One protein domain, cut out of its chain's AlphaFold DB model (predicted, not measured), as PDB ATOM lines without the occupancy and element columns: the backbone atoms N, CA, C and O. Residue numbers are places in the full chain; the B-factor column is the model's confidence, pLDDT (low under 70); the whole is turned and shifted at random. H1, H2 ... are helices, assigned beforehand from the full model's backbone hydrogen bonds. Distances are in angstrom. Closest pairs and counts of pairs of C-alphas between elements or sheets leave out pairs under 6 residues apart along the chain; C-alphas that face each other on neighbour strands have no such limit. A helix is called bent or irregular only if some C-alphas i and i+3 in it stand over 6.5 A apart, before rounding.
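What this domain is: This is residues 4 to 76 of the 76 residues of an uncharacterized protein of Bacillus salarius (UniProt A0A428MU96). The longest helix, H4, and H2 cross nearly at right angles and make the core, with H3 folded back on the first part of H4 as a helical hairpin and the short H1 packed on the first half of H2. H1 and H3 are apart, and a long link joins H2 to H3. The printed part has 73 residues with four named helices, in the order H1, H2, H3, H4, and no named strand; the class is all helix. The whole is compact, with a radius of gyration of the C-alphas of 12.0 A and spans of 31 by 28 by 17 A.

How they stand to each other: H4, residues 53 to 74, touches H2, residues 15 to 30, about perpendicular at 86 degrees. H4 touches H2 with residues 58 to 66 alone, and H2 touches H4 with residues 21 to 28 alone; the closest C-alphas of the two helices, those of Tyr 21 and Ala 62, are 5.4 A apart. H3, residues 42 to 51, touches H4 at its residues 56 to 60 alone, opposite ways at a steep tilt of 43 degrees, with the C-alphas of Glu 49 and Lys 56 closest at 5.1 A. H1, residues 4 to 10, touches H2 at its residues 15 to 22 alone, opposite ways at a steep tilt of 61 degrees; the C-alphas of Lys 4 and Thr 18 are closest, at 6.2 A. H1 and H4 are close but not clearly touching, with the C-alphas of Phe 6 and Phe 69 closest at 6.8 A. The helix packing is mostly crossed, with no touching pair at a shallow tilt. Every O i to N i+4 pair is within hydrogen-bond range in H1, H2 and H3, and 16 of 18 are in H4.

Where its parts are: H4 is 31.6 A long and ends at C-alpha 74 (22.507, 37.491, -5.682); it is irregular, with C-alphas 54 and 57 8.5 A apart. H2 is 22.2 A long, H3 14.2 A and H1 10.2 A, beginning at C-alpha 4 (28.959, 33.910, 9.503).

The domain as a whole: The C-alphas of Lys 54 and Asn 76 are the two farthest apart, at 36.4 A. The printed part has no cut; the link H2 to H3 is long, with 11 residues, and the other two are tight. Mean pLDDT of the printed part is 93.0, and residues 75 to 76 are under 70.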
ATOM      1  N   LYS A   4      28.135  33.524   8.343       93.62
ATOM      2  CA  LYS A   4      28.959  33.910   9.503       93.62
ATOM      3  C   LYS A   4      29.777  35.159   9.170       93.62
ATOM      4  O   LYS A   4      29.695  36.141   9.898       93.62
ATOM      5  N   ASP A   5      30.510  35.135   8.060       93.62
ATOM      6  CA  ASP A   5      31.368  36.242   7.630       93.62
ATOM      7  C   ASP A   5      30.542  37.513   7.410       93.62
ATOM      8  O   ASP A   5      30.911  38.572   7.901       93.62
ATOM      9  N   PHE A   6      29.386  37.390   6.745       94.69
ATOM     10  CA  PHE A   6      28.455  38.500   6.537       94.69
ATOM     11  C   PHE A   6      28.027  39.138   7.858       94.69
ATOM     12  O   PHE A   6      28.097  40.351   8.012       94.69
ATOM     13  N   LEU A   7      27.618  38.324   8.832       95.38
ATOM     14  CA  LEU A   7      27.198  38.812  10.142       95.38
ATOM     15  C   LEU A   7      28.330  39.530  10.889       95.38
ATOM     16  O   LEU A   7      28.091  40.551  11.531       95.38
ATOM     17  N   MET A   8      29.554  39.018  10.791       94.94
ATOM     18  CA  MET A   8      30.717  39.627  11.436       94.94
ATOM     19  C   MET A   8      31.175  40.910  10.733       94.94
ATOM     20  O   MET A   8      31.593  41.841  11.407       94.94
ATOM     21  N   GLN A   9      31.100  40.981   9.401       93.25
ATOM     22  CA  GLN A   9      31.573  42.134   8.624       93.25
ATOM     23  C   GLN A   9      30.555  43.275   8.569       93.25
ATOM     24  O   GLN A   9      30.927  44.434   8.687       93.25
ATOM     25  N   GLU A  10      29.275  42.958   8.389       93.31
ATOM     26  CA  GLU A  10      28.229  43.962   8.144       93.31
ATOM     27  C   GLU A  10      27.566  44.453   9.427       93.31
ATOM     28  O   GLU A  10      27.009  45.547   9.462       93.31
ATOM     29  N   TYR A  11      27.610  43.641  10.483       92.00
ATOM     30  CA  TYR A  11      27.008  43.968  11.778       92.00
ATOM     31  C   TYR A  11      28.016  43.943  12.923       92.00
ATOM     32  O   TYR A  11      27.599  44.011  14.079       92.00
ATOM     33  N   GLU A  12      29.311  43.808  12.613       93.44
ATOM     34  CA  GLU A  12      30.410  43.828  13.589       93.44
ATOM     35  C   GLU A  12      30.188  42.852  14.759       93.44
ATOM     36  O   GLU A  12      30.596  43.078  15.900       93.44
ATOM     37  N   LEU A  13      29.492  41.740  14.491       93.00
ATOM     38  CA  LEU A  13      29.127  40.784  15.525       93.00
ATOM     39  C   LEU A  13      30.337  39.949  15.943       93.00
ATOM     40  O   LEU A  13      31.056  39.385  15.121       93.00
ATOM     41  N   GLY A  14      30.500  39.771  17.253       94.88
ATOM     42  CA  GLY A  14      31.440  38.792  17.794       94.88
ATOM     43  C   GLY A  14      31.040  37.349  17.460       94.88
ATOM     44  O   GLY A  14      29.892  37.054  17.106       94.88
ATOM     45  N   GLU A  15      31.973  36.408  17.630       93.56
ATOM     46  CA  GLU A  15      31.748  34.997  17.281       93.56
ATOM     47  C   GLU A  15      30.564  34.363  18.020       93.56
ATOM     48  O   GLU A  15      29.790  33.615  17.420       93.56
ATOM     49  N   LYS A  16      30.399  34.676  19.313       94.56
ATOM     50  CA  LYS A  16      29.301  34.152  20.135       94.56
ATOM     51  C   LYS A  16      27.946  34.607  19.598       94.56
ATOM     52  O   LYS A  16      27.083  33.776  19.335       94.56
ATOM     53  N   SER A  17      27.791  35.911  19.373       92.88
ATOM     54  CA  SER A  17      26.561  36.483  18.820       92.88
ATOM     55  C   SER A  17      26.262  35.894  17.445       92.88
ATOM     56  O   SER A  17      25.144  35.458  17.189       92.88
ATOM     57  N   THR A  18      27.274  35.793  16.585       94.62
ATOM     58  CA  THR A  18      27.127  35.214  15.246       94.62
ATOM     59  C   THR A  18      26.667  33.756  15.298       94.62
ATOM     60  O   THR A  18      25.760  33.365  14.561       94.62
ATOM     61  N   ARG A  19      27.233  32.951  16.206       95.69
ATOM     62  CA  ARG A  19      26.794  31.567  16.424       95.69
ATOM     63  C   ARG A  19      25.331  31.511  16.853       95.69
ATOM     64  O   ARG A  19      24.592  30.694  16.315       95.69
ATOM     65  N   ASP A  20      24.893  32.389  17.750       95.12
ATOM     66  CA  ASP A  20      23.494  32.413  18.181       95.12
ATOM     67  C   ASP A  20      22.538  32.758  17.025       95.12
ATOM     68  O   ASP A  20      21.453  32.184  16.927       95.12
ATOM     69  N   TYR A  21      22.925  33.671  16.130       95.44
ATOM     70  CA  TYR A  21      22.159  33.974  14.914       95.44
ATOM     71  C   TYR A  21      22.035  32.756  13.994       95.44
ATOM     72  O   TYR A  21      20.936  32.451  13.532       95.44
ATOM     73  N   ILE A  22      23.139  32.039  13.767       95.50
ATOM     74  CA  ILE A  22      23.158  30.824  12.941       95.50
ATOM     75  C   ILE A  22      22.286  29.732  13.567       95.50
ATOM     76  O   ILE A  22      21.461  29.145  12.876       95.50
ATOM     77  N   THR A  23      22.404  29.498  14.876       96.50
ATOM     78  CA  THR A  23      21.586  28.507  15.592       96.50
ATOM     79  C   THR A  23      20.096  28.816  15.469       96.50
ATOM     80  O   THR A  23      19.303  27.920  15.185       96.50
ATOM     81  N   ARG A  24      19.700  30.086  15.634       95.75
ATOM     82  CA  ARG A  24      18.297  30.498  15.475       95.75
ATOM     83  C   ARG A  24      17.812  30.298  14.048       95.75
ATOM     84  O   ARG A  24      16.727  29.763  13.855       95.75
ATOM     85  N   PHE A  25      18.614  30.688  13.059       96.31
ATOM     86  CA  PHE A  25      18.275  30.478  11.655       96.31
ATOM     87  C   PHE A  25      18.100  28.989  11.326       96.31
ATOM     88  O   PHE A  25      17.091  28.619  10.732       96.31
ATOM     89  N   ASN A  26      19.010  28.125  11.781       95.19
ATOM     90  CA  ASN A  26      18.888  26.679  11.587       95.19
ATOM     91  C   ASN A  26      17.589  26.142  12.200       95.19
ATOM     92  O   ASN A  26      16.869  25.408  11.539       95.19
ATOM     93  N   GLY A  27      17.214  26.606  13.398       95.56
ATOM     94  CA  GLY A  27      15.932  26.246  14.008       95.56
ATOM     95  C   GLY A  27      14.707  26.623  13.160       95.56
ATOM     96  O   GLY A  27      13.714  25.904  13.175       95.56
ATOM     97  N   ILE A  28      14.762  27.715  12.389       95.75
ATOM     98  CA  ILE A  28      13.684  28.118  11.462       95.75
ATOM     99  C   ILE A  28      13.620  27.167  10.262       95.75
ATOM    100  O   ILE A  28      12.528  26.774   9.842       95.75
ATOM    101  N   VAL A  29      14.781  26.801   9.716       95.38
ATOM    102  CA  VAL A  29      14.898  25.884   8.572       95.38
ATOM    103  C   VAL A  29      14.459  24.472   8.953       95.38
ATOM    104  O   VAL A  29      13.657  23.880   8.235       95.38
ATOM    105  N   ASP A  30      14.890  23.969  10.109       95.81
ATOM    106  CA  ASP A  30      14.534  22.636  10.613       95.81
ATOM    107  C   ASP A  30      13.021  22.486  10.836       95.81
ATOM    108  O   ASP A  30      12.463  21.397  10.713       95.81
ATOM    109  N   ARG A  31      12.330  23.594  11.132       93.88
ATOM    110  CA  ARG A  31      10.865  23.656  11.264       93.88
ATOM    111  C   ARG A  31      10.141  23.856   9.932       93.88
ATOM    112  O   ARG A  31       8.915  23.909   9.908       93.88
ATOM    113  N   GLY A  32      10.874  23.982   8.827       94.50
ATOM    114  CA  GLY A  32      10.320  24.175   7.488       94.50
ATOM    115  C   GLY A  32       9.633  25.526   7.281       94.50
ATOM    116  O   GLY A  32       8.853  25.665   6.337       94.50
ATOM    117  N   ILE A  33       9.901  26.509   8.151       95.38
ATOM    118  CA  ILE A  33       9.301  27.849   8.070       95.38
ATOM    119  C   ILE A  33       9.898  28.643   6.904       95.38
ATOM    120  O   ILE A  33       9.193  29.415   6.260       95.38
ATOM    121  N   TYR A  34      11.187  28.447   6.628       95.00
ATOM    122  CA  TYR A  34      11.901  29.106   5.538       95.00
ATOM    123  C   TYR A  34      12.344  28.087   4.487       95.00
ATOM    124  O   TYR A  34      12.943  27.067   4.826       95.00
ATOM    125  N   LYS A  35      12.072  28.377   3.213       92.69
ATOM    126  CA  LYS A  35      12.332  27.499   2.059       92.69
ATOM    127  C   LYS A  35      13.161  28.170   0.960       92.69
ATOM    128  O   LYS A  35      13.272  27.627  -0.136       92.69
ATOM    129  N   GLY A  36      13.762  29.326   1.242       90.56
ATOM    130  CA  GLY A  36      14.576  30.071   0.275       90.56
ATOM    131  C   GLY A  36      13.873  31.290  -0.318       90.56
ATOM    132  O   GLY A  36      14.266  31.781  -1.372       90.56
ATOM    133  N   GLU A  37      12.827  31.790   0.333       93.06
ATOM    134  CA  GLU A  37      12.103  32.968  -0.114       93.06
ATOM    135  C   GLU A  37      13.000  34.214  -0.112       93.06
ATOM    136  O   GLU A  37      13.892  34.391   0.725       93.06
ATOM    137  N   SER A  38      12.728  35.113  -1.057       89.94
ATOM    138  CA  SER A  38      13.484  36.352  -1.256       89.94
ATOM    139  C   SER A  38      13.106  37.465  -0.277       89.94
ATOM    140  O   SER A  38      13.784  38.489  -0.214       89.94
ATOM    141  N   GLN A  39      12.024  37.309   0.484       93.44
ATOM    142  CA  GLN A  39      11.561  38.281   1.466       93.44
ATOM    143  C   GLN A  39      10.862  37.590   2.629       93.44
ATOM    144  O   GLN A  39      10.303  36.504   2.476       93.44
ATOM    145  N   LEU A  40      10.889  38.244   3.787       93.75
ATOM    146  CA  LEU A  40      10.141  37.783   4.941       93.75
ATOM    147  C   LEU A  40       8.652  38.035   4.701       93.75
ATOM    148  O   LEU A  40       8.260  39.157   4.386       93.75
ATOM    149  N   THR A  41       7.836  37.001   4.861       94.69
ATOM    150  CA  THR A  41       6.381  37.099   4.712       94.69
ATOM    151  C   THR A  41       5.695  37.129   6.074       94.69
ATOM    152  O   THR A  41       6.220  36.612   7.062       94.69
ATOM    153  N   ALA A  42       4.479  37.678   6.126       94.00
ATOM    154  CA  ALA A  42       3.670  37.679   7.346       94.00
ATOM    155  C   ALA A  42       3.410  36.252   7.870       94.00
ATOM    156  O   ALA A  42       3.404  36.018   9.074       94.00
ATOM    157  N   SER A  43       3.260  35.273   6.971       93.88
ATOM    158  CA  SER A  43       3.082  33.863   7.333       93.88
ATOM    159  C   SER A  43       4.295  33.292   8.071       93.88
ATOM    160  O   SER A  43       4.126  32.521   9.013       93.88
ATOM    161  N   MET A  44       5.511  33.686   7.679       95.56
ATOM    162  CA  MET A  44       6.733  33.291   8.383       95.56
ATOM    163  C   MET A  44       6.839  33.952   9.744       95.56
ATOM    164  O   MET A  44       7.213  33.282  10.700       95.56
ATOM    165  N   GLU A  45       6.513  35.245   9.837       94.69
ATOM    166  CA  GLU A  45       6.499  35.943  11.121       94.69
ATOM    167  C   GLU A  45       5.545  35.227  12.078       94.69
ATOM    168  O   GLU A  45       6.002  34.756  13.113       94.69
ATOM    169  N   VAL A  46       4.291  34.994  11.682       95.94
ATOM    170  CA  VAL A  46       3.302  34.262  12.495       95.94
ATOM    171  C   VAL A  46       3.788  32.862  12.885       95.94
ATOM    172  O   VAL A  46       3.631  32.455  14.036       95.94
ATOM    173  N   ALA A  47       4.404  32.118  11.962       95.69
ATOM    174  CA  ALA A  47       4.947  30.797  12.269       95.69
ATOM    175  C   ALA A  47       6.084  30.870  13.305       95.69
ATOM    176  O   ALA A  47       6.111  30.082  14.248       95.69
ATOM    177  N   ILE A  48       6.985  31.850  13.183       95.62
ATOM    178  CA  ILE A  48       8.063  32.086  14.151       95.62
ATOM    179  C   ILE A  48       7.502  32.525  15.503       95.62
ATOM    180  O   ILE A  48       7.983  32.067  16.537       95.62
ATOM    181  N   GLU A  49       6.492  33.397  15.519       95.19
ATOM    182  CA  GLU A  49       5.850  33.841  16.755       95.19
ATOM    183  C   GLU A  49       5.212  32.671  17.509       95.19
ATOM    184  O   GLU A  49       5.313  32.616  18.732       95.19
ATOM    185  N   LYS A  50       4.608  31.728  16.779       94.94
ATOM    186  CA  LYS A  50       3.974  30.537  17.346       94.94
ATOM    187  C   LYS A  50       4.989  29.504  17.844       94.94
ATOM    188  O   LYS A  50       4.814  28.960  18.927       94.94
ATOM    189  N   GLU A  51       6.043  29.232  17.076       94.31
ATOM    190  CA  GLU A  51       7.043  28.210  17.432       94.31
ATOM    191  C   GLU A  51       8.052  28.704  18.484       94.31
ATOM    192  O   GLU A  51       8.534  27.924  19.306       94.31
ATOM    193  N   PHE A  52       8.372  30.003  18.487       93.44
ATOM    194  CA  PHE A  52       9.436  30.595  19.306       93.44
ATOM    195  C   PHE A  52       8.942  31.748  20.185       93.44
ATOM    196  O   PHE A  52       9.650  32.740  20.360       93.44
ATOM    197  N   GLU A  53       7.761  31.622  20.786       90.06
ATOM    198  CA  GLU A  53       7.046  32.688  21.509       90.06
ATOM    199  C   GLU A  53       7.933  33.555  22.428       90.06
ATOM    200  O   GLU A  53       7.930  34.783  22.332       90.06
ATOM    201  N   LYS A  54       8.786  32.930  23.254       91.81
ATOM    202  CA  LYS A  54       9.662  33.634  24.218       91.81
ATOM    203  C   LYS A  54      10.799  34.440  23.585       91.81
ATOM    204  O   LYS A  54      11.408  35.270  24.248       91.81
ATOM    205  N   SER A  55      11.142  34.156  22.333       91.75
ATOM    206  CA  SER A  55      12.321  34.721  21.660       91.75
ATOM    207  C   SER A  55      12.058  35.105  20.203       91.75
ATOM    208  O   SER A  55      12.998  35.321  19.437       91.75
ATOM    209  N   LYS A  56      10.782  35.250  19.834       92.50
ATOM    210  CA  LYS A  56      10.308  35.503  18.470       92.50
ATOM    211  C   LYS A  56      11.034  36.652  17.780       92.50
ATOM    212  O   LYS A  56      11.463  36.499  16.642       92.50
ATOM    213  N   GLY A  57      11.291  37.753  18.491       94.12
ATOM    214  CA  GLY A  57      12.027  38.897  17.947       94.12
ATOM    215  C   GLY A  57      13.440  38.536  17.477       94.12
ATOM    216  O   GLY A  57      13.866  38.978  16.413       94.12
ATOM    217  N   HIS A  58      14.151  37.676  18.213       95.62
ATOM    218  CA  HIS A  58      15.490  37.231  17.827       95.62
ATOM    219  C   HIS A  58      15.468  36.289  16.620       95.62
ATOM    220  O   HIS A  58      16.351  36.376  15.770       95.62
ATOM    221  N   TYR A  59      14.469  35.411  16.529       96.50
ATOM    222  CA  TYR A  59      14.303  34.511  15.386       96.50
ATOM    223  C   TYR A  59      13.890  35.271  14.119       96.50
ATOM    224  O   TYR A  59      14.505  35.084  13.070       96.50
ATOM    225  N   ILE A  60      12.937  36.202  14.225       96.25
ATOM    226  CA  ILE A  60      12.544  37.090  13.121       96.25
ATOM    227  C   ILE A  60      13.758  37.881  12.628       96.25
ATOM    228  O   ILE A  60      14.015  37.938  11.427       96.25
ATOM    229  N   LEU A  61      14.537  38.469  13.542       96.25
ATOM    230  CA  LEU A  61      15.724  39.234  13.171       96.25
ATOM    231  C   LEU A  61      16.784  38.354  12.495       96.25
ATOM    232  O   LEU A  61      17.361  38.772  11.494       96.25
ATOM    233  N   ALA A  62      17.014  37.137  12.995       96.38
ATOM    234  CA  ALA A  62      17.947  36.201  12.375       96.38
ATOM    235  C   ALA A  62      17.544  35.855  10.934       96.38
ATOM    236  O   ALA A  62      18.388  35.891  10.038       96.38
ATOM    237  N   LEU A  63      16.251  35.616  10.694       96.69
ATOM    238  CA  LEU A  63      15.734  35.366   9.352       96.69
ATOM    239  C   LEU A  63      15.857  36.594   8.439       96.69
ATOM    240  O   LEU A  63      16.305  36.459   7.302       96.69
ATOM    241  N   LYS A  64      15.538  37.799   8.936       96.06
ATOM    242  CA  LYS A  64      15.718  39.054   8.180       96.06
ATOM    243  C   LYS A  64      17.163  39.214   7.706       96.06
ATOM    244  O   LYS A  64      17.388  39.429   6.517       96.06
ATOM    245  N   ARG A  65      18.139  39.028   8.603       95.50
ATOM    246  CA  ARG A  65      19.571  39.120   8.263       95.50
ATOM    247  C   ARG A  65      20.006  38.057   7.259       95.50
ATOM    248  O   ARG A  65      20.805  38.349   6.376       95.50
ATOM    249  N   TYR A  66      19.472  36.840   7.356       95.69
ATOM    250  CA  TYR A  66      19.767  35.798   6.373       95.69
ATOM    251  C   TYR A  66      19.231  36.146   4.980       95.69
ATOM    252  O   TYR A  66      19.924  35.974   3.981       95.69
ATOM    253  N   ILE A  67      18.017  36.685   4.898       95.06
ATOM    254  CA  ILE A  67      17.432  37.120   3.626       95.06
ATOM    255  C   ILE A  67      18.235  38.284   3.026       95.06
ATOM    256  O   ILE A  67      18.495  38.294   1.825       95.06
ATOM    257  N   GLU A  68      18.677  39.245   3.841       94.56
ATOM    258  CA  GLU A  68      19.571  40.330   3.406       94.56
ATOM    259  C   GLU A  68      20.901  39.793   2.858       94.56
ATOM    260  O   GLU A  68      21.351  40.231   1.796       94.56
ATOM    261  N   PHE A  69      21.488  38.795   3.521       94.56
ATOM    262  CA  PHE A  69      22.675  38.093   3.038       94.56
ATOM    263  C   PHE A  69      22.449  37.441   1.669       94.56
ATOM    264  O   PHE A  69      23.273  37.607   0.767       94.56
ATOM    265  N   GLN A  70      21.329  36.732   1.493       92.94
ATOM    266  CA  GLN A  70      20.978  36.111   0.213       92.94
ATOM    267  C   GLN A  70      20.829  37.160  -0.890       92.94
ATOM    268  O   GLN A  70      21.397  37.001  -1.966       92.94
ATOM    269  N   LYS A  71      20.159  38.283  -0.607       91.00
ATOM    270  CA  LYS A  71      20.047  39.398  -1.557       91.00
ATOM    271  C   LYS A  71      21.417  39.949  -1.948       91.00
ATOM    272  O   LYS A  71      21.699  40.052  -3.134       91.00
ATOM    273  N   LYS A  72      22.294  40.241  -0.980       89.00
ATOM    274  CA  LYS A  72      23.651  40.742  -1.271       89.00
ATOM    275  C   LYS A  72      24.488  39.765  -2.098       89.00
ATOM    276  O   LYS A  72      25.326  40.212  -2.877       89.00
ATOM    277  N   ARG A  73      24.280  38.457  -1.921       85.94
ATOM    278  CA  ARG A  73      24.943  37.416  -2.715       85.94
ATOM    279  C   ARG A  73      24.387  37.258  -4.122       85.94
ATOM    280  O   ARG A  73      25.130  36.799  -4.971       85.94
ATOM    281  N   SER A  74      23.118  37.576  -4.350       79.31
ATOM    282  CA  SER A  74      22.507  37.491  -5.682       79.31
ATOM    283  C   SER A  74      22.741  38.745  -6.530       79.31
ATOM    284  O   SER A  74      22.582  38.688  -7.744       79.31
ATOM    285  N   THR A  75      23.077  39.876  -5.903       65.25
ATOM    286  CA  THR A  75      23.330  41.158  -6.587       65.25
ATOM    287  C   THR A  75      24.806  41.368  -6.972       65.25
ATOM    288  O   THR A  75      25.106  42.325  -7.679       65.25
ATOM    289  N   ASN A  76      25.721  40.493  -6.538       49.47
ATOM    290  CA  ASN A  76      27.144  40.482  -6.918       49.47
ATOM    291  C   ASN A  76      27.490  39.190  -7.652       49.47
ATOM    292  O   ASN A  76      28.348  39.248  -8.556       49.47
TER     293      ASN A  76